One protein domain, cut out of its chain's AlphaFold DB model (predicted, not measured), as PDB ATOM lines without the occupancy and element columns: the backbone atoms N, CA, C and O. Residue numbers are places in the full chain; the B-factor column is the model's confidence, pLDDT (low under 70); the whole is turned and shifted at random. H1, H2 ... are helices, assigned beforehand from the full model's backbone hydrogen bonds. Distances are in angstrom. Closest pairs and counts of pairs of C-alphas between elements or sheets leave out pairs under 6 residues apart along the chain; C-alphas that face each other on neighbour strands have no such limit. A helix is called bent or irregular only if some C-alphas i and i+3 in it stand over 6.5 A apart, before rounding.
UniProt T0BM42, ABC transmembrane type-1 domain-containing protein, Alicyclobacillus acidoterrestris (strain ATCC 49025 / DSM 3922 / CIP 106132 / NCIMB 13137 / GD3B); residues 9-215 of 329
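This is residues 9 to 215 of the 329 residues of the protein "ABC transmembrane type-1 domain-containing protein" of Alicyclobacillus acidoterrestris (strain ATCC 49025 / DSM 3922 / CIP 106132 / NCIMB 13137 / GD3B) (UniProt T0BM42). A long, loose, flat helical body has H2 along its middle, with the two arms of bent helix H5 and the arm H7b packed on H2. H3 and H4 pack on H5, and H6 with H7a forms a head at one end. At the other end lies a long loop, residues 31 to 62, and residues 9 to 20 of H1 stick out obliquely. The printed part has 207 residues with seven named helices, H1 to H7 in order, and no named strand; the class is all helix, and the helix packing is mostly crossed. It is loose, with a radius of gyration of the C-alphas of 22.0 A, and spans 76 by 42 by 20 A.

Start at H1, residues 9 to 30: its residues 24 to 30 alone touch H2, residues 63 to 97, closest at the C-alphas of Ala 28 and Gly 72, 3.5 A, at a steep tilt of 53 degrees, opposite ways. H2 and H3, residues 105 to 117, form a helical hairpin, closest at the C-alphas of Ala 96 and Thr 105, 5.2 A. H4, residues 123 to 131, is apart from H2. By its hydrogen bonds H5, residues 135 to 161, was assigned as one helix, but it is bent: C-alphas 145 and 148 are 7.0 A apart, between arms H5a, 135 to 145, and H5b, 148 to 161. H4 and H5a form a helical hairpin, with the C-alphas of Pro 124 and Ser 141 closest at 4.5 A. H5b touches residues 85 to 97 of H2 alone, closest at the C-alphas of Gly 89 and Phe 151, 4.1 A. H7, residues 177 to 214, also assigned as one helix by its hydrogen bonds, is bent, with C-alphas 188 and 191 7.3 A apart; its arms H7a, 177 to 188, and H7b, 191 to 214, are about perpendicular at 77 degrees. H7a is irregular, C-alphas 183 and 186 being 6.50 A apart. H7b touches residues 74 to 90 of H2 alone, closest at the C-alphas of Ser 78 and Ala 204, 5.2 A, opposite ways at 46 degrees. H6, residues 165 to 172, forms a helical hairpin with H7a, whose residues 180 to 184 alone touch it; the C-alphas of Ala 170 and Val 180 are closest, 6.7 A. Every O i to N i+4 pair is within hydrogen-bond range in H1, H4, H5a, H5b, H6 and H7b; the counts are 30 of 31 in H2, 7 of 9 in H3 and 6 of 8 in H7a.

Find C-alpha 9 at (4.321, 39.699, 11.979); H1 runs 30.7 A from there. H2 begins at C-alpha 63, (8.022, 2.970, 22.942), and is 48.8 A long. H7b, 34.8 A, ends at C-alpha 214, (17.656, 1.593, 6.595).

The C-alphas farthest apart, Gly 42 and Ala 172, are 76.9 A from each other. The printed part has no cut. The link from H1 to H2 is long, at 32 residues. Residues 9 to 43 are under 70 in pLDDT, and the mean of the printed part is 84.3.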
ATOM      1  N   LYS A   9       4.418  41.059  12.544       47.53
ATOM      2  CA  LYS A   9       4.321  39.699  11.979       47.53
ATOM      3  C   LYS A   9       5.652  38.934  11.994       47.53
ATOM      4  O   LYS A   9       5.648  37.736  12.246       47.53
ATOM      5  N   ALA A  10       6.777  39.615  11.774       49.91
ATOM      6  CA  ALA A  10       8.105  39.022  11.893       49.91
ATOM      7  C   ALA A  10       8.413  38.681  13.356       49.91
ATOM      8  O   ALA A  10       8.870  37.582  13.633       49.91
ATOM      9  N   ILE A  11       8.076  39.573  14.297       61.16
ATOM     10  CA  ILE A  11       8.230  39.324  15.742       61.16
ATOM     11  C   ILE A  11       7.397  38.110  16.174       61.16
ATOM     12  O   ILE A  11       7.920  37.220  16.832       61.16
ATOM     13  N   LEU A  12       6.134  38.025  15.743       57.75
ATOM     14  CA  LEU A  12       5.274  36.873  16.023       57.75
ATOM     15  C   LEU A  12       5.843  35.574  15.428       57.75
ATOM     16  O   LEU A  12       5.845  34.549  16.103       57.75
ATOM     17  N   GLY A  13       6.378  35.623  14.203       53.66
ATOM     18  CA  GLY A  13       7.064  34.491  13.574       53.66
ATOM     19  C   GLY A  13       8.295  34.031  14.361       53.66
ATOM     20  O   GLY A  13       8.450  32.837  14.606       53.66
ATOM     21  N   TRP A  14       9.122  34.969  14.832       62.22
ATOM     22  CA  TRP A  14      10.273  34.682  15.694       62.22
ATOM     23  C   TRP A  14       9.864  34.125  17.063       62.22
ATOM     24  O   TRP A  14      10.516  33.210  17.556       62.22
ATOM     25  N   CYS A  15       8.771  34.611  17.658       60.97
ATOM     26  CA  CYS A  15       8.238  34.080  18.914       60.97
ATOM     27  C   CYS A  15       7.703  32.652  18.757       60.97
ATOM     28  O   CYS A  15       8.010  31.801  19.584       60.97
ATOM     29  N   VAL A  16       6.950  32.367  17.688       59.34
ATOM     30  CA  VAL A  16       6.446  31.012  17.402       59.34
ATOM     31  C   VAL A  16       7.605  30.059  17.111       59.34
ATOM     32  O   VAL A  16       7.651  28.969  17.671       59.34
ATOM     33  N   PHE A  17       8.581  30.483  16.305       62.75
ATOM     34  CA  PHE A  17       9.784  29.696  16.035       62.75
ATOM     35  C   PHE A  17      10.591  29.431  17.311       62.75
ATOM     36  O   PHE A  17      10.957  28.290  17.576       62.75
ATOM     37  N   GLY A  18      10.816  30.460  18.132       65.19
ATOM     38  CA  GLY A  18      11.508  30.340  19.412       65.19
ATOM     39  C   GLY A  18      10.783  29.419  20.391       65.19
ATOM     40  O   GLY A  18      11.435  28.639  21.074       65.19
ATOM     41  N   LEU A  19       9.448  29.440  20.417       63.31
ATOM     42  CA  LEU A  19       8.636  28.572  21.270       63.31
ATOM     43  C   LEU A  19       8.650  27.116  20.790       63.31
ATOM     44  O   LEU A  19       8.783  26.214  21.610       63.31
ATOM     45  N   VAL A  20       8.596  26.875  19.476       60.50
ATOM     46  CA  VAL A  20       8.750  25.530  18.889       60.50
ATOM     47  C   VAL A  20      10.162  24.990  19.124       60.50
ATOM     48  O   VAL A  20      10.317  23.828  19.489       60.50
ATOM     49  N   LEU A  21      11.189  25.828  18.969       65.44
ATOM     50  CA  LEU A  21      12.581  25.465  19.227       65.44
ATOM     51  C   LEU A  21      12.816  25.185  20.717       65.44
ATOM     52  O   LEU A  21      13.451  24.191  21.053       65.44
ATOM     53  N   ALA A  22      12.275  26.018  21.609       62.47
ATOM     54  CA  ALA A  22      12.355  25.829  23.053       62.47
ATOM     55  C   ALA A  22      11.584  24.587  23.505       62.47
ATOM     56  O   ALA A  22      12.096  23.836  24.327       62.47
ATOM     57  N   ALA A  23      10.407  24.316  22.935       60.22
ATOM     58  CA  ALA A  23       9.665  23.084  23.178       60.22
ATOM     59  C   ALA A  23      10.441  21.861  22.674       60.22
ATOM     60  O   ALA A  23      10.548  20.874  23.390       60.22
ATOM     61  N   ALA A  24      11.056  21.933  21.491       60.97
ATOM     62  CA  ALA A  24      11.906  20.870  20.961       60.97
ATOM     63  C   ALA A  24      13.156  20.625  21.826       60.97
ATOM     64  O   ALA A  24      13.493  19.472  22.084       60.97
ATOM     65  N   LEU A  25      13.817  21.682  22.314       62.31
ATOM     66  CA  LEU A  25      14.955  21.593  23.240       62.31
ATOM     67  C   LEU A  25      14.542  21.095  24.632       62.31
ATOM     68  O   LEU A  25      15.273  20.331  25.261       62.31
ATOM     69  N   TYR A  26      13.372  21.505  25.113       64.50
ATOM     70  CA  TYR A  26      12.806  21.028  26.368       64.50
ATOM     71  C   TYR A  26      12.479  19.538  26.269       64.50
ATOM     72  O   TYR A  26      12.937  18.771  27.101       64.50
ATOM     73  N   ILE A  27      11.821  19.102  25.190       60.03
ATOM     74  CA  ILE A  27      11.543  17.688  24.894       60.03
ATOM     75  C   ILE A  27      12.848  16.884  24.739       60.03
ATOM     76  O   ILE A  27      12.937  15.739  25.184       60.03
ATOM     77  N   ALA A  28      13.887  17.490  24.154       56.88
ATOM     78  CA  ALA A  28      15.205  16.877  24.015       56.88
ATOM     79  C   ALA A  28      15.908  16.638  25.359       56.88
ATOM     80  O   ALA A  28      16.623  15.648  25.507       56.88
ATOM     81  N   THR A  29      15.713  17.532  26.330       57.28
ATOM     82  CA  THR A  29      16.333  17.453  27.663       57.28
ATOM     83  C   THR A  29      15.457  16.713  28.681       57.28
ATOM     84  O   THR A  29      15.983  16.056  29.577       57.28
ATOM     85  N   SER A  30      14.132  16.708  28.502       54.53
ATOM     86  CA  SER A  30      13.160  16.013  29.355       54.53
ATOM     87  C   SER A  30      13.069  14.505  29.094       54.53
ATOM     88  O   SER A  30      12.415  13.794  29.852       54.53
ATOM     89  N   GLY A  31      13.754  13.975  28.073       49.84
ATOM     90  CA  GLY A  31      13.905  12.527  27.859       49.84
ATOM     91  C   GLY A  31      14.586  11.782  29.022       49.84
ATOM     92  O   GLY A  31      14.623  10.558  29.015       49.84
ATOM     93  N   HIS A  32      15.098  12.502  30.027       49.16
ATOM     94  CA  HIS A  32      15.607  11.948  31.285       49.16
ATOM     95  C   HIS A  32      14.521  11.452  32.258       49.16
ATOM     96  O   HIS A  32      14.850  10.708  33.176       49.16
ATOM     97  N   PHE A  33      13.250  11.846  32.101       49.25
ATOM     98  CA  PHE A  33      12.202  11.502  33.082       49.25
ATOM     99  C   PHE A  33      11.635  10.080  32.931       49.25
ATOM    100  O   PHE A  33      10.998   9.584  33.856       49.25
ATOM    101  N   TYR A  34      11.906   9.399  31.815       55.00
ATOM    102  CA  TYR A  34      11.489   8.017  31.581       55.00
ATOM    103  C   TYR A  34      12.640   7.240  30.950       55.00
ATOM    104  O   TYR A  34      13.113   7.647  29.897       55.00
ATOM    105  N   SER A  35      13.092   6.147  31.579       60.16
ATOM    106  CA  SER A  35      14.260   5.366  31.139       60.16
ATOM    107  C   SER A  35      14.086   4.857  29.694       60.16
ATOM    108  O   SER A  35      13.402   3.859  29.469       60.16
ATOM    109  N   PRO A  36      14.689   5.508  28.677       60.22
ATOM    110  CA  PRO A  36      14.478   5.136  27.278       60.22
ATOM    111  C   PRO A  36      15.424   4.005  26.845       60.22
ATOM    112  O   PRO A  36      15.307   3.457  25.746       60.22
ATOM    113  N   ILE A  37      16.403   3.684  27.692       64.06
ATOM    114  CA  ILE A  37      17.532   2.804  27.392       64.06
ATOM    115  C   ILE A  37      17.408   1.483  28.153       64.06
ATOM    116  O   ILE A  37      17.803   0.444  27.618       64.06
ATOM    117  N   GLU A  38      16.851   1.489  29.365       68.88
ATOM    118  CA  GLU A  38      16.788   0.281  30.185       68.88
ATOM    119  C   GLU A  38      15.518  -0.531  29.891       68.88
ATOM    120  O   GLU A  38      14.416   0.016  29.863       68.88
ATOM    121  N   PRO A  39      15.652  -1.846  29.637       67.19
ATOM    122  CA  PRO A  39      14.525  -2.773  29.579       67.19
ATOM    123  C   PRO A  39      13.705  -2.773  30.871       67.19
ATOM    124  O   PRO A  39      14.269  -2.950  31.950       67.19
ATOM    125  N   PHE A  40      12.378  -2.711  30.768       68.56
ATOM    126  CA  PHE A  40      11.520  -3.100  31.883       68.56
ATOM    127  C   PHE A  40      11.493  -4.629  32.006       68.56
ATOM    128  O   PHE A  40      11.386  -5.366  31.020       68.56
ATOM    129  N   VAL A  41      11.592  -5.126  33.239       57.12
ATOM    130  CA  VAL A  41      11.512  -6.560  33.532       57.12
ATOM    131  C   VAL A  41      10.056  -7.010  33.381       57.12
ATOM    132  O   VAL A  41       9.197  -6.549  34.123       57.12
ATOM    133  N   GLY A  42       9.770  -7.924  32.444       58.06
ATOM    134  CA  GLY A  42       8.496  -8.665  32.430       58.06
ATOM    135  C   GLY A  42       7.621  -8.581  31.177       58.06
ATOM    136  O   GLY A  42       6.565  -9.210  31.156       58.06
ATOM    137  N   GLY A  43       8.024  -7.908  30.096       63.44
ATOM    138  CA  GLY A  43       7.289  -8.076  28.839       63.44
ATOM    139  C   GLY A  43       7.855  -7.339  27.642       63.44
ATOM    140  O   GLY A  43       7.748  -6.123  27.527       63.44
ATOM    141  N   LYS A  44       8.413  -8.123  26.722       75.12
ATOM    142  CA  LYS A  44       8.752  -7.700  25.362       75.12
ATOM    143  C   LYS A  44       7.469  -7.611  24.540       75.12
ATOM    144  O   LYS A  44       6.607  -8.474  24.706       75.12
ATOM    145  N   LEU A  45       7.383  -6.644  23.625       76.25
ATOM    146  CA  LEU A  45       6.268  -6.528  22.675       76.25
ATOM    147  C   LEU A  45       4.884  -6.501  23.350       76.25
ATOM    148  O   LEU A  45       3.926  -7.091  22.846       76.25
ATOM    149  N   GLN A  46       4.771  -5.842  24.504       80.25
ATOM    150  CA  GLN A  46       3.475  -5.653  25.144       80.25
ATOM    151  C   GLN A  46       2.627  -4.672  24.321       80.25
ATOM    152  O   GLN A  46       3.155  -3.667  23.837       80.25
ATOM    153  N   PRO A  47       1.316  -4.933  24.167       81.44
ATOM    154  CA  PRO A  47       0.413  -3.998  23.513       81.44
ATOM    155  C   PRO A  47       0.253  -2.701  24.336       81.44
ATOM    156  O   PRO A  47       0.583  -2.680  25.526       81.44
ATOM    157  N   PRO A  48      -0.291  -1.629  23.728       84.44
ATOM    158  CA  PRO A  48      -0.639  -0.397  24.432       84.44
ATOM    159  C   PRO A  48      -1.464  -0.667  25.697       84.44
ATOM    160  O   PRO A  48      -2.484  -1.356  25.653       84.44
ATOM    161  N   SER A  49      -1.019  -0.124  26.828       81.69
ATOM    162  CA  SER A  49      -1.653  -0.263  28.140       81.69
ATOM    163  C   SER A  49      -1.562   1.046  28.929       81.69
ATOM    164  O   SER A  49      -0.851   1.970  28.545       81.69
ATOM    165  N   HIS A  50      -2.270   1.142  30.056       79.69
ATOM    166  CA  HIS A  50      -2.199   2.319  30.931       79.69
ATOM    167  C   HIS A  50      -0.790   2.547  31.515       79.69
ATOM    168  O   HIS A  50      -0.442   3.680  31.826       79.69
ATOM    169  N   ALA A  51       0.015   1.485  31.645       78.19
ATOM    170  CA  ALA A  51       1.415   1.570  32.057       78.19
ATOM    171  C   ALA A  51       2.350   1.934  30.887       78.19
ATOM    172  O   ALA A  51       3.316   2.665  31.080       78.19
ATOM    173  N   PHE A  52       2.038   1.465  29.673       79.69
ATOM    174  CA  PHE A  52       2.804   1.723  28.451       79.69
ATOM    175  C   PHE A  52       1.879   2.219  27.337       79.69
ATOM    176  O   PHE A  52       1.339   1.416  26.575       79.69
ATOM    177  N   LEU A  53       1.702   3.539  27.213       81.19
ATOM    178  CA  LEU A  53       0.726   4.152  26.295       81.19
ATOM    179  C   LEU A  53       0.886   3.716  24.829       81.19
ATOM    180  O   LEU A  53      -0.101   3.651  24.101       81.19
ATOM    181  N   MET A  54       2.113   3.413  24.396       79.88
ATOM    182  CA  MET A  54       2.419   2.899  23.053       79.88
ATOM    183  C   MET A  54       2.962   1.459  23.060       79.88
ATOM    184  O   MET A  54       3.405   0.969  22.025       79.88
ATOM    185  N   GLY A  55       2.899   0.767  24.201       83.44
ATOM    186  CA  GLY A  55       3.441  -0.580  24.374       83.44
ATOM    187  C   GLY A  55       4.957  -0.613  24.586       83.44
ATOM    188  O   GLY A  55       5.609   0.422  24.753       83.44
ATOM    189  N   THR A  56       5.521  -1.822  24.586       82.81
ATOM    190  CA  THR A  56       6.966  -2.043  24.742       82.81
ATOM    191  C   THR A  56       7.611  -2.581  23.468       82.81
ATOM    192  O   THR A  56       6.981  -3.269  22.663       82.81
ATOM    193  N   ASP A  57       8.891  -2.273  23.269       78.00
ATOM    194  CA  ASP A  57       9.670  -2.777  22.139       78.00
ATOM    195  C   ASP A  57      10.140  -4.240  22.336       78.00
ATOM    196  O   ASP A  57       9.826  -4.912  23.324       78.00
ATOM    197  N   GLU A  58      10.928  -4.757  21.388       74.81
ATOM    198  CA  GLU A  58      11.490  -6.122  21.435       74.81
ATOM    199  C   GLU A  58      12.432  -6.378  22.611       74.81
ATOM    200  O   GLU A  58      12.693  -7.527  22.981       74.81
ATOM    201  N   LEU A  59      12.978  -5.305  23.176       73.88
ATOM    202  CA  LEU A  59      13.858  -5.333  24.329       73.88
ATOM    203  C   LEU A  59      13.085  -5.059  25.625       73.88
ATOM    204  O   LEU A  59      13.702  -5.122  26.678       73.88
ATOM    205  N   GLY A  60      11.768  -4.820  25.576       76.25
ATOM    206  CA  GLY A  60      10.934  -4.520  26.743       76.25
ATOM    207  C   GLY A  60      11.007  -3.062  27.210       76.25
ATOM    208  O   GLY A  60      10.736  -2.789  28.373       76.25
ATOM    209  N   ARG A  61      11.409  -2.122  26.350       82.19
ATOM    210  CA  ARG A  61      11.505  -0.682  26.662       82.19
ATOM    211  C   ARG A  61      10.238   0.046  26.228       82.19
ATOM    212  O   ARG A  61       9.642  -0.331  25.222       82.19
ATOM    213  N   ASP A  62       9.866   1.111  26.933       84.00
ATOM    214  CA  ASP A  62       8.692   1.918  26.576       84.00
ATOM    215  C   ASP A  62       8.888   2.652  25.238       84.00
ATOM    216  O   ASP A  62       9.814   3.454  25.063       84.00
ATOM    217  N   VAL A  63       7.986   2.391  24.291       83.94
ATOM    218  CA  VAL A  63       8.022   2.970  22.942       83.94
ATOM    219  C   VAL A  63       7.822   4.486  22.984       83.94
ATOM    220  O   VAL A  63       8.520   5.206  22.263       83.94
ATOM    221  N   LEU A  64       6.923   4.990  23.839       83.94
ATOM    222  CA  LEU A  64       6.620   6.423  23.912       83.94
ATOM    223  C   LEU A  64       7.826   7.213  24.431       83.94
ATOM    224  O   LEU A  64       8.249   8.186  23.805       83.94
ATOM    225  N   SER A  65       8.424   6.757  25.531       82.12
ATOM    226  CA  SER A  65       9.638   7.355  26.098       82.12
ATOM    227  C   SER A  65      10.785   7.377  25.095       82.12
ATOM    228  O   SER A  65      11.483   8.385  24.949       82.12
ATOM    229  N   ARG A  66      10.945   6.298  24.321       83.56
ATOM    230  CA  ARG A  66      11.935   6.246  23.243       83.56
ATOM    231  C   ARG A  66      11.621   7.222  22.112       83.56
ATOM    232  O   ARG A  66      12.554   7.831  21.598       83.56
ATOM    233  N   LEU A  67      10.358   7.402  21.729       85.12
ATOM    234  CA  LEU A  67       9.953   8.345  20.681       85.12
ATOM    235  C   LEU A  67      10.214   9.802  21.102       85.12
ATOM    236  O   LEU A  67      10.714  10.611  20.315       85.12
ATOM    237  N   ILE A  68       9.932  10.125  22.365       83.19
ATOM    238  CA  ILE A  68      10.230  11.429  22.967       83.19
ATOM    239  C   ILE A  68      11.744  11.661  22.967       83.19
ATOM    240  O   ILE A  68      12.212  12.657  22.416       83.19
ATOM    241  N   ALA A  69      12.530  10.703  23.466       82.19
ATOM    242  CA  ALA A  69      13.991  10.792  23.455       82.19
ATOM    243  C   ALA A  69      14.572  10.877  22.025       82.19
ATOM    244  O   ALA A  69      15.519  11.628  21.780       82.19
ATOM    245  N   ALA A  70      13.975  10.177  21.053       86.00
ATOM    246  CA  ALA A  70      14.364  10.244  19.644       86.00
ATOM    247  C   ALA A  70      14.218  11.647  19.048       86.00
ATOM    248  O   ALA A  70      14.982  12.002  18.146       86.00
ATOM    249  N   THR A  71      13.269  12.443  19.548       85.19
ATOM    250  CA  THR A  71      13.072  13.834  19.124       85.19
ATOM    251  C   THR A  71      14.317  14.657  19.420       85.19
ATOM    252  O   THR A  71      14.848  15.310  18.523       85.19
ATOM    253  N   GLY A  72      14.852  14.552  20.639       82.00
ATOM    254  CA  GLY A  72      16.065  15.268  21.023       82.00
ATOM    255  C   GLY A  72      17.288  14.866  20.213       82.00
ATOM    256  O   GLY A  72      18.005  15.727  19.708       82.00
ATOM    257  N   VAL A  73      17.490  13.561  20.023       84.94
ATOM    258  CA  VAL A  73      18.629  13.042  19.251       84.94
ATOM    259  C   VAL A  73      18.542  13.472  17.784       84.94
ATOM    260  O   VAL A  73      19.506  14.004  17.235       84.94
ATOM    261  N   THR A  74      17.385  13.284  17.144       90.75
ATOM    262  CA  THR A  74      17.217  13.550  15.705       90.75
ATOM    263  C   THR A  74      17.313  15.045  15.399       90.75
ATOM    264  O   THR A  74      18.028  15.439  14.472       90.75
ATOM    265  N   LEU A  75      16.643  15.890  16.192       89.56
ATOM    266  CA  LEU A  75      16.698  17.344  16.029       89.56
ATOM    267  C   LEU A  75      18.073  17.904  16.398       89.56
ATOM    268  O   LEU A  75      18.590  18.746  15.666       89.56
ATOM    269  N   GLY A  76      18.693  17.411  17.473       84.44
ATOM    270  CA  GLY A  76      20.019  17.844  17.911       84.44
ATOM    271  C   GLY A  76      21.094  17.579  16.859       84.44
ATOM    272  O   GLY A  76      21.821  18.497  16.481       84.44
ATOM    273  N   LEU A  77      21.155  16.358  16.319       89.75
ATOM    274  CA  LEU A  77      22.123  16.015  15.271       89.75
ATOM    275  C   LEU A  77      21.883  16.819  13.993       89.75
ATOM    276  O   LEU A  77      22.829  17.372  13.438       89.75
ATOM    277  N   SER A  78      20.620  16.950  13.569       92.12
ATOM    278  CA  SER A  78      20.260  17.756  12.397       92.12
ATOM    279  C   SER A  78      20.682  19.218  12.567       92.12
ATOM    280  O   SER A  78      21.190  19.831  11.629       92.12
ATOM    281  N   LEU A  79      20.506  19.777  13.769       88.62
ATOM    282  CA  LEU A  79      20.819  21.173  14.059       88.62
ATOM    283  C   LEU A  79      22.327  21.403  14.026       88.62
ATOM    284  O   LEU A  79      22.786  22.306  13.331       88.62
ATOM    285  N   VAL A  80      23.094  20.564  14.730       88.00
ATOM    286  CA  VAL A  80      24.559  20.651  14.767       88.00
ATOM    287  C   VAL A  80      25.138  20.549  13.358       88.00
ATOM    288  O   VAL A  80      25.964  21.375  12.977       88.00
ATOM    289  N   SER A  81      24.662  19.598  12.551       92.38
ATOM    290  CA  SER A  81      25.102  19.440  11.163       92.38
ATOM    291  C   SER A  81      24.835  20.661  10.297       92.38
ATOM    292  O   SER A  81      25.722  21.095   9.564       92.38
ATOM    293  N   VAL A  82      23.620  21.212  10.364       93.31
ATOM    294  CA  VAL A  82      23.232  22.366   9.544       93.31
ATOM    295  C   VAL A  82      23.976  23.612   9.979       93.31
ATOM    296  O   VAL A  82      24.466  24.334   9.119       93.31
ATOM    297  N   VAL A  83      24.113  23.855  11.284       87.62
ATOM    298  CA  VAL A  83      24.874  25.000  11.799       87.62
ATOM    299  C   VAL A  83      26.337  24.895  11.377       87.62
ATOM    300  O   VAL A  83      26.886  25.867  10.869       87.62
ATOM    301  N   LEU A  84      26.955  23.719  11.508       90.81
ATOM    302  CA  LEU A  84      28.339  23.505  11.093       90.81
ATOM    303  C   LEU A  84      28.520  23.719   9.579       90.81
ATOM    304  O   LEU A  84      29.425  24.440   9.161       90.81
ATOM    305  N   ALA A  85      27.632  23.142   8.764       95.56
ATOM    306  CA  ALA A  85      27.636  23.297   7.310       95.56
ATOM    307  C   ALA A  85      27.397  24.749   6.876       95.56
ATOM    308  O   ALA A  85      28.081  25.242   5.982       95.56
ATOM    309  N   MET A  86      26.459  25.436   7.531       93.81
ATOM    310  CA  MET A  86      26.151  26.842   7.303       93.81
ATOM    311  C   MET A  86      27.356  27.712   7.643       93.81
ATOM    312  O   MET A  86      27.789  28.484   6.799       93.81
ATOM    313  N   LEU A  87      27.936  27.583   8.838       89.31
ATOM    314  CA  LEU A  87      29.076  28.400   9.261       89.31
ATOM    315  C   LEU A  87      30.284  28.196   8.342       89.31
ATOM    316  O   LEU A  87      30.810  29.162   7.801       89.31
ATOM    317  N   ILE A  88      30.695  26.948   8.110       95.69
ATOM    318  CA  ILE A  88      31.879  26.657   7.290       95.69
ATOM    319  C   ILE A  88      31.626  27.016   5.823       95.69
ATOM    320  O   ILE A  88      32.441  27.706   5.212       95.69
ATOM    321  N   GLY A  89      30.491  26.592   5.261       96.62
ATOM    322  CA  GLY A  89      30.137  26.871   3.872       96.62
ATOM    323  C   GLY A  89      30.031  28.370   3.604       96.62
ATOM    324  O   GLY A  89      30.624  28.863   2.650       96.62
ATOM    325  N   THR A  90      29.360  29.123   4.480       93.81
ATOM    326  CA  THR A  90      29.205  30.575   4.297       93.81
ATOM    327  C   THR A  90      30.524  31.328   4.419       93.81
ATOM    328  O   THR A  90      30.798  32.188   3.582       93.81
ATOM    329  N   LEU A  91      31.366  30.993   5.404       92.62
ATOM    330  CA  LEU A  91      32.671  31.631   5.594       92.62
ATOM    331  C   LEU A  91      33.600  31.377   4.402       92.62
ATOM    332  O   LEU A  91      34.187  32.320   3.869       92.62
ATOM    333  N   LEU A  92      33.706  30.120   3.957       95.62
ATOM    334  CA  LEU A  92      34.552  29.753   2.821       95.62
ATOM    335  C   LEU A  92      34.014  30.322   1.504       95.62
ATOM    336  O   LEU A  92      34.785  30.886   0.727       95.62
ATOM    337  N   GLY A  93      32.702  30.221   1.271       96.25
ATOM    338  CA  GLY A  93      32.046  30.703   0.054       96.25
ATOM    339  C   GLY A  93      32.180  32.210  -0.101       96.25
ATOM    340  O   GLY A  93      32.630  32.694  -1.134       96.25
ATOM    341  N   MET A  94      31.900  32.964   0.961       93.69
ATOM    342  CA  MET A  94      32.045  34.420   0.975       93.69
ATOM    343  C   MET A  94      33.512  34.858   0.867       93.69
ATOM    344  O   MET A  94      33.819  35.799   0.134       93.69
ATOM    345  N   GLY A  95      34.432  34.163   1.545       93.19
ATOM    346  CA  GLY A  95      35.870  34.432   1.459       93.19
ATOM    347  C   GLY A  95      36.430  34.244   0.045       93.19
ATOM    348  O   GLY A  95      37.187  35.095  -0.430       93.19
ATOM    349  N   ALA A  96      36.020  33.175  -0.647       94.94
ATOM    350  CA  ALA A  96      36.374  32.931  -2.046       94.94
ATOM    351  C   ALA A  96      35.646  33.889  -3.002       94.94
ATOM    352  O   ALA A  96      36.263  34.456  -3.901       94.94
ATOM    353  N   GLY A  97      34.351  34.125  -2.777       93.50
ATOM    354  CA  GLY A  97      33.500  34.959  -3.626       93.50
ATOM    355  C   GLY A  97      33.912  36.422  -3.606       93.50
ATOM    356  O   GLY A  97      33.815  37.099  -4.623       93.50
ATOM    357  N   TYR A  98      34.440  36.905  -2.480       91.19
ATOM    358  CA  TYR A  98      35.001  38.249  -2.339       91.19
ATOM    359  C   TYR A  98      36.519  38.323  -2.599       91.19
ATOM    360  O   TYR A  98      37.133  39.378  -2.426       91.19
ATOM    361  N   ASN A  99      37.138  37.206  -3.003       91.06
ATOM    362  CA  ASN A  99      38.576  37.069  -3.249       91.06
ATOM    363  C   ASN A  99      39.432  37.690  -2.130       91.06
ATOM    364  O   ASN A  99      40.244  38.610  -2.334       91.06
ATOM    365  N   LEU A 100      39.172  37.241  -0.902       89.44
ATOM    366  CA  LEU A 100      39.776  37.848   0.269       89.44
ATOM    367  C   LEU A 100      41.236  37.430   0.452       89.44
ATOM    368  O   LEU A 100      42.078  38.278   0.747       89.44
ATOM    369  N   VAL A 101      41.531  36.147   0.224       92.50
ATOM    370  CA  VAL A 101      42.895  35.605   0.187       92.50
ATOM    371  C   VAL A 101      43.143  35.005  -1.203       92.50
ATOM    372  O   VAL A 101      42.825  33.833  -1.427       92.50
ATOM    373  N   PRO A 102      43.710  35.772  -2.156       92.56
ATOM    374  CA  PRO A 102      43.866  35.320  -3.542       92.56
ATOM    375  C   PRO A 102      44.671  34.030  -3.695       92.56
ATOM    376  O   PRO A 102      44.337  33.194  -4.524       92.56
ATOM    377  N   VAL A 103      45.677  33.826  -2.840       94.94
ATOM    378  CA  VAL A 103      46.526  32.623  -2.859       94.94
ATOM    379  C   VAL A 103      45.746  31.358  -2.479       94.94
ATOM    380  O   VAL A 103      45.984  30.298  -3.046       94.94
ATOM    381  N   LEU A 104      44.785  31.457  -1.552       93.88
ATOM    382  CA  LEU A 104      43.986  30.311  -1.097       93.88
ATOM    383  C   LEU A 104      42.724  30.088  -1.936       93.88
ATOM    384  O   LEU A 104      42.135  29.011  -1.888       93.88
ATOM    385  N   THR A 105      42.301  31.089  -2.708       94.94
ATOM    386  CA  THR A 105      41.039  31.054  -3.459       94.94
ATOM    387  C   THR A 105      40.940  29.854  -4.415       94.94
ATOM    388  O   THR A 105      39.914  29.177  -4.368       94.94
ATOM    389  N   PRO A 106      41.973  29.491  -5.207       95.88
ATOM    390  CA  PRO A 106      41.913  28.304  -6.065       95.88
ATOM    391  C   PRO A 106      41.672  27.002  -5.291       95.88
ATOM    392  O   PRO A 106      40.877  26.168  -5.716       95.88
ATOM    393  N   VAL A 107      42.309  26.847  -4.124       95.12
ATOM    394  CA  VAL A 107      42.156  25.659  -3.267       95.12
ATOM    395  C   VAL A 107      40.748  25.593  -2.681       95.12
ATOM    396  O   VAL A 107      40.116  24.541  -2.700       95.12
ATOM    397  N   ILE A 108      40.226  26.723  -2.199       94.94
ATOM    398  CA  ILE A 108      38.868  26.802  -1.647       94.94
ATOM    399  C   ILE A 108      37.824  26.470  -2.726       94.94
ATOM    400  O   ILE A 108      36.882  25.724  -2.461       94.94
ATOM    401  N   LEU A 109      38.007  26.974  -3.950       95.56
ATOM    402  CA  LEU A 109      37.130  26.663  -5.082       95.56
ATOM    403  C   LEU A 109      37.194  25.187  -5.476       95.56
ATOM    404  O   LEU A 109      36.151  24.590  -5.734       95.56
ATOM    405  N   PHE A 110      38.384  24.584  -5.471       94.50
ATOM    406  CA  PHE A 110      38.545  23.151  -5.707       94.50
ATOM    407  C   PHE A 110      37.776  22.315  -4.672       94.50
ATOM    408  O   PHE A 110      37.001  21.434  -5.043       94.50
ATOM    409  N   LEU A 111      37.904  22.639  -3.379       91.44
ATOM    410  CA  LEU A 111      37.118  21.986  -2.326       91.44
ATOM    411  C   LEU A 111      35.610  22.169  -2.560       91.44
ATOM    412  O   LEU A 111      34.845  21.214  -2.438       91.44
ATOM    413  N   GLY A 112      35.175  23.376  -2.932       92.06
ATOM    414  CA  GLY A 112      33.778  23.658  -3.266       92.06
ATOM    415  C   GLY A 112      33.261  22.810  -4.432       92.06
ATOM    416  O   GLY A 112      32.139  22.307  -4.375       92.06
ATOM    417  N   GLN A 113      34.072  22.580  -5.467       92.38
ATOM    418  CA  GLN A 113      33.697  21.743  -6.615       92.38
ATOM    419  C   GLN A 113      33.491  20.277  -6.227       92.38
ATOM    420  O   GLN A 113      32.532  19.662  -6.696       92.38
ATOM    421  N   ILE A 114      34.307  19.743  -5.311       89.00
ATOM    422  CA  ILE A 114      34.138  18.384  -4.765       89.00
ATOM    423  C   ILE A 114      32.718  18.179  -4.224       89.00
ATOM    424  O   ILE A 114      32.140  17.112  -4.417       89.00
ATOM    425  N   SER A 115      32.109  19.205  -3.624       86.25
ATOM    426  CA  SER A 115      30.744  19.098  -3.088       86.25
ATOM    427  C   SER A 115      29.647  18.908  -4.146       86.25
ATOM    428  O   SER A 115      28.591  18.372  -3.821       86.25
ATOM    429  N   ILE A 116      29.882  19.319  -5.399       85.12
ATOM    430  CA  ILE A 116      28.930  19.150  -6.512       85.12
ATOM    431  C   ILE A 116      29.199  17.844  -7.272       85.12
ATOM    432  O   ILE A 116      28.275  17.265  -7.839       85.12
ATOM    433  N   ILE A 117      30.447  17.361  -7.271       87.50
ATOM    434  CA  ILE A 117      30.846  16.137  -7.985       87.50
ATOM    435  C   ILE A 117      30.057  14.919  -7.490       87.50
ATOM    436  O   ILE A 117      29.673  14.058  -8.282       87.50
ATOM    437  N   PHE A 118      29.789  14.841  -6.186       81.31
ATOM    438  CA  PHE A 118      29.059  13.720  -5.606       81.31
ATOM    439  C   PHE A 118      27.546  13.970  -5.596       81.31
ATOM    440  O   PHE A 118      27.096  15.016  -5.123       81.31
ATOM    441  N   PRO A 119      26.724  12.992  -6.020       83.38
ATOM    442  CA  PRO A 119      25.279  13.074  -5.860       83.38
ATOM    443  C   PRO A 119      24.893  13.280  -4.387       83.38
ATOM    444  O   PRO A 119      25.008  12.373  -3.559       83.38
ATOM    445  N   THR A 120      24.377  14.466  -4.064       77.81
ATOM    446  CA  THR A 120      24.085  14.896  -2.680       77.81
ATOM    447  C   THR A 120      23.115  13.979  -1.935       77.81
ATOM    448  O   THR A 120      23.157  13.901  -0.712       77.81
ATOM    449  N   ARG A 121      22.255  13.245  -2.655       84.19
ATOM    450  CA  ARG A 121      21.312  12.278  -2.065       84.19
ATOM    451  C   ARG A 121      21.979  10.980  -1.593       84.19
ATOM    452  O   ARG A 121      21.459  10.349  -0.681       84.19
ATOM    453  N   TRP A 122      23.107  10.592  -2.192       86.81
ATOM    454  CA  TRP A 122      23.822   9.346  -1.879       86.81
ATOM    455  C   TRP A 122      25.027   9.564  -0.962       86.81
ATOM    456  O   TRP A 122      25.411   8.656  -0.227       86.81
ATOM    457  N   LEU A 123      25.594  10.773  -0.954       90.12
ATOM    458  CA  LEU A 123      26.755  11.115  -0.135       90.12
ATOM    459  C   LEU A 123      26.591  10.783   1.365       90.12
ATOM    460  O   LEU A 123      27.528  10.224   1.936       90.12
ATOM    461  N   PRO A 124      25.426  11.008   2.011       92.19
ATOM    462  CA  PRO A 124      25.246  10.646   3.412       92.19
ATOM    463  C   PRO A 124      25.506   9.165   3.704       92.19
ATOM    464  O   PRO A 124      26.157   8.831   4.690       92.19
ATOM    465  N   LEU A 125      25.035   8.281   2.819       91.81
ATOM    466  CA  LEU A 125      25.217   6.835   2.938       91.81
ATOM    467  C   LEU A 125      26.701   6.458   2.878       91.81
ATOM    468  O   LEU A 125      27.171   5.674   3.696       91.81
ATOM    469  N   MET A 126      27.442   7.050   1.938       91.06
ATOM    470  CA  MET A 126      28.880   6.810   1.784       91.06
ATOM    471  C   MET A 126      29.661   7.282   3.011       91.06
ATOM    472  O   MET A 126      30.525   6.567   3.508       91.06
ATOM    473  N   ILE A 127      29.339   8.469   3.532       92.12
ATOM    474  CA  ILE A 127      30.028   9.017   4.705       92.12
ATOM    475  C   ILE A 127      29.733   8.181   5.951       92.12
ATOM    476  O   ILE A 127      30.653   7.897   6.709       92.12
ATOM    477  N   VAL A 128      28.495   7.726   6.156       91.44
ATOM    478  CA  VAL A 128      28.192   6.823   7.279       91.44
ATOM    479  C   VAL A 128      28.906   5.478   7.125       91.44
ATOM    480  O   VAL A 128      29.432   4.965   8.106       91.44
ATOM    481  N   ALA A 129      29.022   4.939   5.910       88.81
ATOM    482  CA  ALA A 129      29.797   3.721   5.676       88.81
ATOM    483  C   ALA A 129      31.297   3.890   6.004       88.81
ATOM    484  O   ALA A 129      31.925   2.944   6.471       88.81
ATOM    485  N   LEU A 130      31.862   5.084   5.790       91.19
ATOM    486  CA  LEU A 130      33.274   5.388   6.055       91.19
ATOM    487  C   LEU A 130      33.558   5.731   7.523       91.19
ATOM    488  O   LEU A 130      34.521   5.239   8.103       91.19
ATOM    489  N   PHE A 131      32.739   6.599   8.114       89.62
ATOM    490  CA  PHE A 131      32.946   7.123   9.466       89.62
ATOM    491  C   PHE A 131      32.192   6.322  10.530       89.62
ATOM    492  O   PHE A 131      32.435   6.508  11.714       89.62
ATOM    493  N   GLY A 132      31.310   5.407  10.132       88.12
ATOM    494  CA  GLY A 132      30.577   4.511  11.013       88.12
ATOM    495  C   GLY A 132      29.224   5.044  11.496       88.12
ATOM    496  O   GLY A 132      28.856   6.210  11.348       88.12
ATOM    497  N   ASN A 133      28.488   4.146  12.149       88.06
ATOM    498  CA  ASN A 133      27.060   4.281  12.456       88.06
ATOM    499  C   ASN A 133      26.786   4.968  13.812       88.06
ATOM    500  O   ASN A 133      25.921   4.542  14.579       88.06
ATOM    501  N   HIS A 134      27.547   6.014  14.138       87.19
ATOM    502  CA  HIS A 134      27.471   6.744  15.411       87.19
ATOM    503  C   HIS A 134      27.186   8.243  15.198       87.19
ATOM    504  O   HIS A 134      27.103   8.719  14.066       87.19
ATOM    505  N   ALA A 135      27.010   9.004  16.286       87.12
ATOM    506  CA  ALA A 135      26.564  10.404  16.235       87.12
ATOM    507  C   ALA A 135      27.457  11.298  15.358       87.12
ATOM    508  O   ALA A 135      26.951  12.048  14.527       87.12
ATOM    509  N   LEU A 136      28.781  11.181  15.493       88.12
ATOM    510  CA  LEU A 136      29.736  11.933  14.679       88.12
ATOM    511  C   LEU A 136      29.652  11.543  13.197       88.12
ATOM    512  O   LEU A 136      29.634  12.435  12.353       88.12
ATOM    513  N   GLY A 137      29.509  10.254  12.872       91.31
ATOM    514  CA  GLY A 137      29.263   9.801  11.498       91.31
ATOM    515  C   GLY A 137      28.010  10.436  10.885       91.31
ATOM    516  O   GLY A 137      28.062  10.940   9.762       91.31
ATOM    517  N   MET A 138      26.913  10.536  11.650       91.25
ATOM    518  CA  MET A 138      25.713  11.273  11.216       91.25
ATOM    519  C   MET A 138      26.005  12.743  10.970       91.25
ATOM    520  O   MET A 138      25.623  13.276   9.927       91.25
ATOM    521  N   VAL A 139      26.702  13.389  11.908       90.69
ATOM    522  CA  VAL A 139      26.984  14.818  11.805       90.69
ATOM    523  C   VAL A 139      27.821  15.119  10.568       90.69
ATOM    524  O   VAL A 139      27.446  15.998   9.790       90.69
ATOM    525  N   LEU A 140      28.901  14.360  10.358       93.06
ATOM    526  CA  LEU A 140      29.785  14.499   9.203       93.06
ATOM    527  C   LEU A 140      29.063  14.191   7.890       93.06
ATOM    528  O   LEU A 140      29.238  14.923   6.919       93.06
ATOM    529  N   SER A 141      28.211  13.164   7.861       93.81
ATOM    530  CA  SER A 141      27.449  12.807   6.659       93.81
ATOM    531  C   SER A 141      26.551  13.943   6.177       93.81
ATOM    532  O   SER A 141      26.556  14.280   4.991       93.81
ATOM    533  N   MET A 142      25.843  14.599   7.100       92.81
ATOM    534  CA  MET A 142      25.029  15.770   6.786       92.81
ATOM    535  C   MET A 142      25.889  16.992   6.474       92.81
ATOM    536  O   MET A 142      25.580  17.721   5.534       92.81
ATOM    537  N   PHE A 143      26.978  17.207   7.217       93.69
ATOM    538  CA  PHE A 143      27.901  18.311   6.969       93.69
ATOM    539  C   PHE A 143      28.410  18.288   5.524       93.69
ATOM    540  O   PHE A 143      28.181  19.249   4.790       93.69
ATOM    541  N   PHE A 144      29.000  17.172   5.082       93.00
ATOM    542  CA  PHE A 144      29.550  17.034   3.730       93.00
ATOM    543  C   PHE A 144      28.486  17.100   2.628       93.00
ATOM    544  O   PHE A 144      28.792  17.506   1.509       93.00
ATOM    545  N   SER A 145      27.235  16.782   2.951       92.75
ATOM    546  CA  SER A 145      26.118  16.848   2.000       92.75
ATOM    547  C   SER A 145      25.516  18.246   1.849       92.75
ATOM    548  O   SER A 145      24.901  18.537   0.823       92.75
ATOM    549  N   LEU A 146      25.680  19.115   2.852       93.19
ATOM    550  CA  LEU A 146      25.012  20.419   2.909       93.19
ATOM    551  C   LEU A 146      25.966  21.608   2.775       93.19
ATOM    552  O   LEU A 146      25.561  22.637   2.236       93.19
ATOM    553  N   TRP A 147      27.219  21.498   3.230       95.31
ATOM    554  CA  TRP A 147      28.158  22.631   3.258       95.31
ATOM    555  C   TRP A 147      28.359  23.263   1.874       95.31
ATOM    556  O   TRP A 147      28.415  24.485   1.766       95.31
ATOM    557  N   GLY A 148      28.380  22.439   0.819       94.31
ATOM    558  CA  GLY A 148      28.500  22.878  -0.568       94.31
ATOM    559  C   GLY A 148      27.371  23.807  -1.005       94.31
ATOM    560  O   GLY A 148      27.615  24.803  -1.674       94.31
ATOM    561  N   GLN A 149      26.135  23.545  -0.572       94.06
ATOM    562  CA  GLN A 149      24.988  24.390  -0.923       94.06
ATOM    563  C   GLN A 149      25.140  25.799  -0.340       94.06
ATOM    564  O   GLN A 149      24.917  26.786  -1.036       94.06
ATOM    565  N   PHE A 150      25.579  25.895   0.919       95.94
ATOM    566  CA  PHE A 150      25.880  27.180   1.552       95.94
ATOM    567  C   PHE A 150      27.094  27.865   0.927       95.94
ATOM    568  O   PHE A 150      27.088  29.084   0.760       95.94
ATOM    569  N   PHE A 151      28.118  27.084   0.579       97.06
ATOM    570  CA  PHE A 151      29.323  27.569  -0.080       97.06
ATOM    571  C   PHE A 151      29.001  28.253  -1.403       97.06
ATOM    572  O   PHE A 151      29.346  29.419  -1.580       97.06
ATOM    573  N   TRP A 152      28.308  27.555  -2.304       96.12
ATOM    574  CA  TRP A 152      28.007  28.069  -3.637       96.12
ATOM    575  C   TRP A 152      27.043  29.250  -3.590       96.12
ATOM    576  O   TRP A 152      27.317  30.264  -4.225       96.12
ATOM    577  N   LEU A 153      26.015  29.189  -2.734       95.88
ATOM    578  CA  LEU A 153      25.126  30.329  -2.498       95.88
ATOM    579  C   LEU A 153      25.920  31.584  -2.102       95.88
ATOM    580  O   LEU A 153      25.766  32.641  -2.706       95.88
ATOM    581  N   MET A 154      26.778  31.473  -1.085       95.50
ATOM    582  CA  MET A 154      27.524  32.631  -0.594       95.50
ATOM    583  C   MET A 154      28.610  33.086  -1.559       95.50
ATOM    584  O   MET A 154      28.883  34.283  -1.624       95.50
ATOM    585  N   TYR A 155      29.227  32.165  -2.294       96.31
ATOM    586  CA  TYR A 155      30.204  32.489  -3.324       96.31
ATOM    587  C   TYR A 155      29.580  33.337  -4.438       96.31
ATOM    588  O   TYR A 155      30.078  34.433  -4.716       96.31
ATOM    589  N   ASP A 156      28.470  32.871  -5.015       95.00
ATOM    590  CA  ASP A 156      27.812  33.530  -6.145       95.00
ATOM    591  C   ASP A 156      27.255  34.903  -5.745       95.00
ATOM    592  O   ASP A 156      27.519  35.908  -6.413       95.00
ATOM    593  N   GLU A 157      26.579  34.977  -4.597       94.81
ATOM    594  CA  GLU A 157      26.024  36.227  -4.073       94.81
ATOM    595  C   GLU A 157      27.124  37.238  -3.712       94.81
ATOM    596  O   GLU A 157      27.071  38.403  -4.112       94.81
ATOM    597  N   SER A 158      28.179  36.808  -3.011       94.00
ATOM    598  CA  SER A 158      29.264  37.718  -2.606       94.00
ATOM    599  C   SER A 158      30.023  38.275  -3.808       94.00
ATOM    600  O   SER A 158      30.392  39.453  -3.813       94.00
ATOM    601  N   ARG A 159      30.235  37.452  -4.841       93.88
ATOM    602  CA  ARG A 159      30.853  37.884  -6.098       93.88
ATOM    603  C   ARG A 159      29.967  38.889  -6.835       93.88
ATOM    604  O   ARG A 159      30.478  39.896  -7.323       93.88
ATOM    605  N   GLY A 160      28.654  38.660  -6.865       91.44
ATOM    606  CA  GLY A 160      27.681  39.570  -7.479       91.44
ATOM    607  C   GLY A 160      27.590  40.940  -6.795       91.44
ATOM    608  O   GLY A 160      27.272  41.941  -7.441       91.44
ATOM    609  N   LEU A 161      27.909  41.022  -5.501       90.44
ATOM    610  CA  LEU A 161      27.849  42.274  -4.746       90.44
ATOM    611  C   LEU A 161      29.062  43.190  -4.945       90.44
ATOM    612  O   LEU A 161      28.923  44.394  -4.735       90.44
ATOM    613  N   GLN A 162      30.220  42.677  -5.384       85.56
ATOM    614  CA  GLN A 162      31.470  43.453  -5.473       85.56
ATOM    615  C   GLN A 162      31.344  44.764  -6.274       85.56
ATOM    616  O   GLN A 162      31.992  45.752  -5.938       85.56
ATOM    617  N   GLY A 163      30.495  44.788  -7.306       83.81
ATOM    618  CA  GLY A 163      30.283  45.954  -8.173       83.81
ATOM    619  C   GLY A 163      29.233  46.960  -7.685       83.81
ATOM    620  O   GLY A 163      28.899  47.887  -8.418       83.81
ATOM    621  N   ARG A 164      28.651  46.783  -6.492       91.56
ATOM    622  CA  ARG A 164      27.554  47.635  -6.005       91.56
ATOM    623  C   ARG A 164      28.068  48.949  -5.409       91.56
ATOM    624  O   ARG A 164      29.081  48.990  -4.712       91.56
ATOM    625  N   THR A 165      27.307  50.023  -5.609       91.38
ATOM    626  CA  THR A 165      27.650  51.385  -5.160       91.38
ATOM    627  C   THR A 165      27.861  51.497  -3.649       91.38
ATOM    628  O   THR A 165      28.770  52.194  -3.211       91.38
ATOM    629  N   PHE A 166      27.089  50.768  -2.835       89.81
ATOM    630  CA  PHE A 166      27.258  50.778  -1.376       89.81
ATOM    631  C   PHE A 166      28.593  50.158  -0.922       89.81
ATOM    632  O   PHE A 166      29.137  50.560   0.103       89.81
ATOM    633  N   ILE A 167      29.149  49.214  -1.692       90.81
ATOM    634  CA  ILE A 167      30.470  48.633  -1.422       90.81
ATOM    635  C   ILE A 167      31.571  49.627  -1.782       90.81
ATOM    636  O   ILE A 167      32.502  49.822  -1.005       90.81
ATOM    637  N   GLN A 168      31.450  50.295  -2.930       90.00
ATOM    638  CA  GLN A 168      32.388  51.347  -3.333       90.00
ATOM    639  C   GLN A 168      32.403  52.499  -2.318       90.00
ATOM    640  O   GLN A 168      33.473  52.960  -1.926       90.00
ATOM    641  N   ALA A 169      31.231  52.897  -1.815       90.75
ATOM    642  CA  ALA A 169      31.114  53.884  -0.747       90.75
ATOM    643  C   ALA A 169      31.809  53.426   0.548       90.75
ATOM    644  O   ALA A 169      32.521  54.211   1.170       90.75
ATOM    645  N   ALA A 170      31.677  52.150   0.930       90.50
ATOM    646  CA  ALA A 170      32.367  51.608   2.102       90.50
ATOM    647  C   ALA A 170      33.903  51.675   1.971       90.50
ATOM    648  O   ALA A 170      34.590  51.940   2.959       90.50
ATOM    649  N   TYR A 171      34.450  51.495   0.763       91.56
ATOM    650  CA  TYR A 171      35.882  51.696   0.501       91.56
ATOM    651  C   TYR A 171      36.296  53.165   0.484       91.56
ATOM    652  O   TYR A 171      37.364  53.485   1.000       91.56
ATOM    653  N   ALA A 172      35.457  54.060  -0.041       92.06
ATOM    654  CA  ALA A 172      35.728  55.498  -0.038       92.06
ATOM    655  C   ALA A 172      35.864  56.067   1.388       92.06
ATOM    656  O   ALA A 172      36.616  57.009   1.611       92.06
ATOM    657  N   VAL A 173      35.190  55.451   2.367       92.12
ATOM    658  CA  VAL A 173      35.281  55.791   3.801       92.12
ATOM    659  C   VAL A 173      36.476  55.096   4.498       92.12
ATOM    660  O   VAL A 173      36.681  55.251   5.699       92.12
ATOM    661  N   GLY A 174      37.303  54.335   3.768       91.25
ATOM    662  CA  GLY A 174      38.492  53.654   4.304       91.25
ATOM    663  C   GLY A 174      38.235  52.243   4.853       91.25
ATOM    664  O   GLY A 174      39.001  51.735   5.676       91.25
ATOM    665  N   GLY A 175      37.145  51.590   4.438       90.06
ATOM    666  CA  GLY A 175      36.855  50.205   4.803       90.06
ATOM    667  C   GLY A 175      37.892  49.215   4.258       90.06
ATOM    668  O   GLY A 175      38.350  49.323   3.127       90.06
ATOM    669  N   THR A 176      38.245  48.201   5.051       92.00
ATOM    670  CA  THR A 176      39.054  47.063   4.582       92.00
ATOM    671  C   THR A 176      38.156  45.957   4.028       92.00
ATOM    672  O   THR A 176      36.997  45.853   4.431       92.00
ATOM    673  N   LYS A 177      38.693  45.068   3.172       89.75
ATOM    674  CA  LYS A 177      37.949  43.909   2.628       89.75
ATOM    675  C   LYS A 177      37.198  43.131   3.717       89.75
ATOM    676  O   LYS A 177      36.017  42.837   3.569       89.75
ATOM    677  N   TRP A 178      37.862  42.867   4.845       88.62
ATOM    678  CA  TRP A 178      37.251  42.181   5.985       88.62
ATOM    679  C   TRP A 178      36.081  42.945   6.608       88.62
ATOM    680  O   TRP A 178      35.034  42.354   6.864       88.62
ATOM    681  N   LYS A 179      36.230  44.258   6.832       89.88
ATOM    682  CA  LYS A 179      35.154  45.089   7.393       89.88
ATOM    683  C   LYS A 179      33.952  45.156   6.451       89.88
ATOM    684  O   LYS A 179      32.816  45.097   6.915       89.88
ATOM    685  N   VAL A 180      34.184  45.243   5.141       90.81
ATOM    686  CA  VAL A 180      33.107  45.223   4.142       90.81
ATOM    687  C   VAL A 180      32.350  43.894   4.197       90.81
ATOM    688  O   VAL A 180      31.122  43.896   4.264       90.81
ATOM    689  N   ILE A 181      33.061  42.766   4.259       89.81
ATOM    690  CA  ILE A 181      32.429  41.449   4.376       89.81
ATOM    691  C   ILE A 181      31.572  41.340   5.639       89.81
ATOM    692  O   ILE A 181      30.384  41.041   5.545       89.81
ATOM    693  N   VAL A 182      32.150  41.601   6.812       89.38
ATOM    694  CA  VAL A 182      31.484  41.332   8.097       89.38
ATOM    695  C   VAL A 182      30.338  42.306   8.371       89.38
ATOM    696  O   VAL A 182      29.311  41.891   8.897       89.38
ATOM    697  N   PHE A 183      30.487  43.585   8.014       88.06
ATOM    698  CA  PHE A 183      29.507  44.618   8.370       88.06
ATOM    699  C   PHE A 183      28.538  44.994   7.246       88.06
ATOM    700  O   PHE A 183      27.512  45.598   7.539       88.06
ATOM    701  N   HIS A 184      28.824  44.648   5.984       87.25
ATOM    702  CA  HIS A 184      27.959  45.017   4.856       87.25
ATOM    703  C   HIS A 184      27.439  43.796   4.096       87.25
ATOM    704  O   HIS A 184      26.233  43.682   3.905       87.25
ATOM    705  N   ILE A 185      28.309  42.862   3.699       90.00
ATOM    706  CA  ILE A 185      27.890  41.709   2.882       90.00
ATOM    707  C   ILE A 185      27.164  40.656   3.721       90.00
ATOM    708  O   ILE A 185      26.052  40.263   3.377       90.00
ATOM    709  N   LEU A 186      27.753  40.219   4.837       86.56
ATOM    710  CA  LEU A 186      27.164  39.182   5.682       86.56
ATOM    711  C   LEU A 186      25.778  39.586   6.224       86.56
ATOM    712  O   LEU A 186      24.859  38.783   6.090       86.56
ATOM    713  N   PRO A 187      25.554  40.808   6.753       89.19
ATOM    714  CA  PRO A 187      24.226  41.219   7.209       89.19
ATOM    715  C   PRO A 187      23.212  41.341   6.068       89.19
ATOM    716  O   PRO A 187      22.028  41.089   6.278       89.19
ATOM    717  N   TYR A 188      23.669  41.691   4.860       89.75
ATOM    718  CA  TYR A 188      22.823  41.752   3.668       89.75
ATOM    719  C   TYR A 188      22.374  40.355   3.211       89.75
ATOM    720  O   TYR A 188      21.213  40.171   2.857       89.75
ATOM    721  N   LEU A 189      23.267  39.359   3.266       89.25
ATOM    722  CA  LEU A 189      22.989  37.981   2.836       89.25
ATOM    723  C   LEU A 189      22.428  37.075   3.943       89.25
ATOM    724  O   LEU A 189      21.917  35.993   3.648       89.25
ATOM    725  N   ALA A 190      22.475  37.502   5.208       84.88
ATOM    726  CA  ALA A 190      22.014  36.711   6.348       84.88
ATOM    727  C   ALA A 190      20.576  36.171   6.197       84.88
ATOM    728  O   ALA A 190      20.380  34.986   6.477       84.88
ATOM    729  N   PRO A 191      19.573  36.942   5.719       87.81
ATOM    730  CA  PRO A 191      18.226  36.409   5.517       87.81
ATOM    731  C   PRO A 191      18.194  35.233   4.534       87.81
ATOM    732  O   PRO A 191      17.541  34.227   4.803       87.81
ATOM    733  N   THR A 192      18.943  35.317   3.433       88.50
ATOM    734  CA  THR A 192      19.016  34.263   2.410       88.50
ATOM    735  C   THR A 192      19.644  32.988   2.972       88.50
ATOM    736  O   THR A 192      19.118  31.891   2.779       88.50
ATOM    737  N   VAL A 193      20.728  33.130   3.740       87.44
ATOM    738  CA  VAL A 193      21.396  32.006   4.414       87.44
ATOM    739  C   VAL A 193      20.474  31.343   5.439       87.44
ATOM    740  O   VAL A 193      20.408  30.117   5.491       87.44
ATOM    741  N   LEU A 194      19.736  32.128   6.230       86.12
ATOM    742  CA  LEU A 194      18.809  31.610   7.243       86.12
ATOM    743  C   LEU A 194      17.629  30.850   6.622       86.12
ATOM    744  O   LEU A 194      17.212  29.811   7.144       86.12
ATOM    745  N   VAL A 195      17.113  31.328   5.486       91.75
ATOM    746  CA  VAL A 195      16.081  30.611   4.723       91.75
ATOM    747  C   VAL A 195      16.622  29.264   4.245       91.75
ATOM    748  O   VAL A 195      15.982  28.236   4.482       91.75
ATOM    749  N   LEU A 196      17.822  29.241   3.654       92.19
ATOM    750  CA  LEU A 196      18.449  27.988   3.230       92.19
ATOM    751  C   LEU A 196      18.706  27.055   4.422       92.19
ATOM    752  O   LEU A 196      18.413  25.870   4.329       92.19
ATOM    753  N   ALA A 197      19.165  27.574   5.563       90.12
ATOM    754  CA  ALA A 197      19.375  26.782   6.774       90.12
ATOM    755  C   ALA A 197      18.095  26.099   7.260       90.12
ATOM    756  O   ALA A 197      18.126  24.928   7.636       90.12
ATOM    757  N   THR A 198      16.956  26.782   7.170       91.69
ATOM    758  CA  THR A 198      15.655  26.212   7.544       91.69
ATOM    759  C   THR A 198      15.259  25.055   6.619       91.69
ATOM    760  O   THR A 198      14.804  24.004   7.080       91.69
ATOM    761  N   LEU A 199      15.476  25.205   5.308       93.44
ATOM    762  CA  LEU A 199      15.224  24.142   4.331       93.44
ATOM    763  C   LEU A 199      16.195  22.965   4.507       93.44
ATOM    764  O   LEU A 199      15.773  21.808   4.476       93.44
ATOM    765  N   SER A 200      17.469  23.255   4.767       92.69
ATOM    766  CA  SER A 200      18.513  22.265   5.038       92.69
ATOM    767  C   SER A 200      18.278  21.505   6.346       92.69
ATOM    768  O   SER A 200      18.607  20.329   6.454       92.69
ATOM    769  N   PHE A 201      17.655  22.136   7.340       94.31
ATOM    770  CA  PHE A 201      17.257  21.467   8.577       94.31
ATOM    771  C   PHE A 201      16.165  20.428   8.337       94.31
ATOM    772  O   PHE A 201      16.278  19.293   8.802       94.31
ATOM    773  N   ARG A 202      15.160  20.764   7.519       93.88
ATOM    774  CA  ARG A 202      14.152  19.794   7.074       93.88
ATOM    775  C   ARG A 202      14.795  18.602   6.358       93.88
ATOM    776  O   ARG A 202      14.412  17.462   6.622       93.88
ATOM    777  N   THR A 203      15.728  18.843   5.436       93.06
ATOM    778  CA  THR A 203      16.373  17.749   4.693       93.06
ATOM    779  C   THR A 203      17.257  16.897   5.601       93.06
ATOM    780  O   THR A 203      17.183  15.673   5.510       93.06
ATOM    781  N   ALA A 204      17.999  17.505   6.531       93.62
ATOM    782  CA  ALA A 204      18.824  16.792   7.504       93.62
ATOM    783  C   ALA A 204      18.003  15.815   8.363       93.62
ATOM    784  O   ALA A 204      18.357  14.639   8.456       93.62
ATOM    785  N   ILE A 205      16.854  16.259   8.893       94.25
ATOM    786  CA  ILE A 205      15.930  15.394   9.648       94.25
ATOM    787  C   ILE A 205      15.507  14.194   8.797       94.25
ATOM    788  O   ILE A 205      15.551  13.049   9.259       94.25
ATOM    789  N   GLY A 206      15.106  14.453   7.549       92.69
ATOM    790  CA  GLY A 206      14.662  13.418   6.621       92.69
ATOM    791  C   GLY A 206      15.747  12.382   6.344       92.69
ATOM    792  O   GLY A 206      15.477  11.182   6.398       92.69
ATOM    793  N   VAL A 207      16.986  12.813   6.103       92.69
ATOM    794  CA  VAL A 207      18.072  11.885   5.779       92.69
ATOM    795  C   VAL A 207      18.557  11.114   7.005       92.69
ATOM    796  O   VAL A 207      18.691   9.898   6.910       92.69
ATOM    797  N   ILE A 208      18.751  11.751   8.167       92.44
ATOM    798  CA  ILE A 208      19.141  11.040   9.403       92.44
ATOM    799  C   ILE A 208      18.091   9.979   9.763       92.44
ATOM    800  O   ILE A 208      18.436   8.846  10.124       92.44
ATOM    801  N   SER A 209      16.808  10.316   9.599       92.62
ATOM    802  CA  SER A 209      15.705   9.368   9.782       92.62
ATOM    803  C   SER A 209      15.752   8.253   8.736       92.62
ATOM    804  O   SER A 209      15.633   7.085   9.083       92.62
ATOM    805  N   THR A 210      16.006   8.570   7.467       91.31
ATOM    806  CA  THR A 210      16.094   7.560   6.398       91.31
ATOM    807  C   THR A 210      17.258   6.593   6.622       91.31
ATOM    808  O   THR A 210      17.080   5.384   6.516       91.31
ATOM    809  N   LEU A 211      18.439   7.091   6.991       91.50
ATOM    810  CA  LEU A 211      19.602   6.250   7.277       91.50
ATOM    811  C   LEU A 211      19.329   5.326   8.466       91.50
ATOM    812  O   LEU A 211      19.584   4.122   8.393       91.50
ATOM    813  N   SER A 212      18.743   5.866   9.537       89.81
ATOM    814  CA  SER A 212      18.380   5.081  10.725       89.81
ATOM    815  C   SER A 212      17.274   4.063  10.428       89.81
ATOM    816  O   SER A 212      17.318   2.945  10.936       89.81
ATOM    817  N   PHE A 213      16.351   4.385   9.519       88.31
ATOM    818  CA  PHE A 213      15.348   3.455   9.001       88.31
ATOM    819  C   PHE A 213      15.956   2.326   8.183       88.31
ATOM    820  O   PHE A 213      15.579   1.165   8.335       88.31
ATOM    821  N   LEU A 214      16.945   2.621   7.346       86.12
ATOM    822  CA  LEU A 214      17.656   1.593   6.595       86.12
ATOM    823  C   LEU A 214      18.498   0.673   7.494       86.12
ATOM    824  O   LEU A 214      18.919  -0.380   7.032       86.12
ATOM    825  N   GLY A 215      18.687   1.016   8.773       83.69
ATOM    826  CA  GLY A 215      19.509   0.250   9.714       83.69
ATOM    827  C   GLY A 215      21.009   0.501   9.551       83.69
ATOM    828  O   GLY A 215      21.810  -0.140  10.218       83.69
TER     829      GLY A 215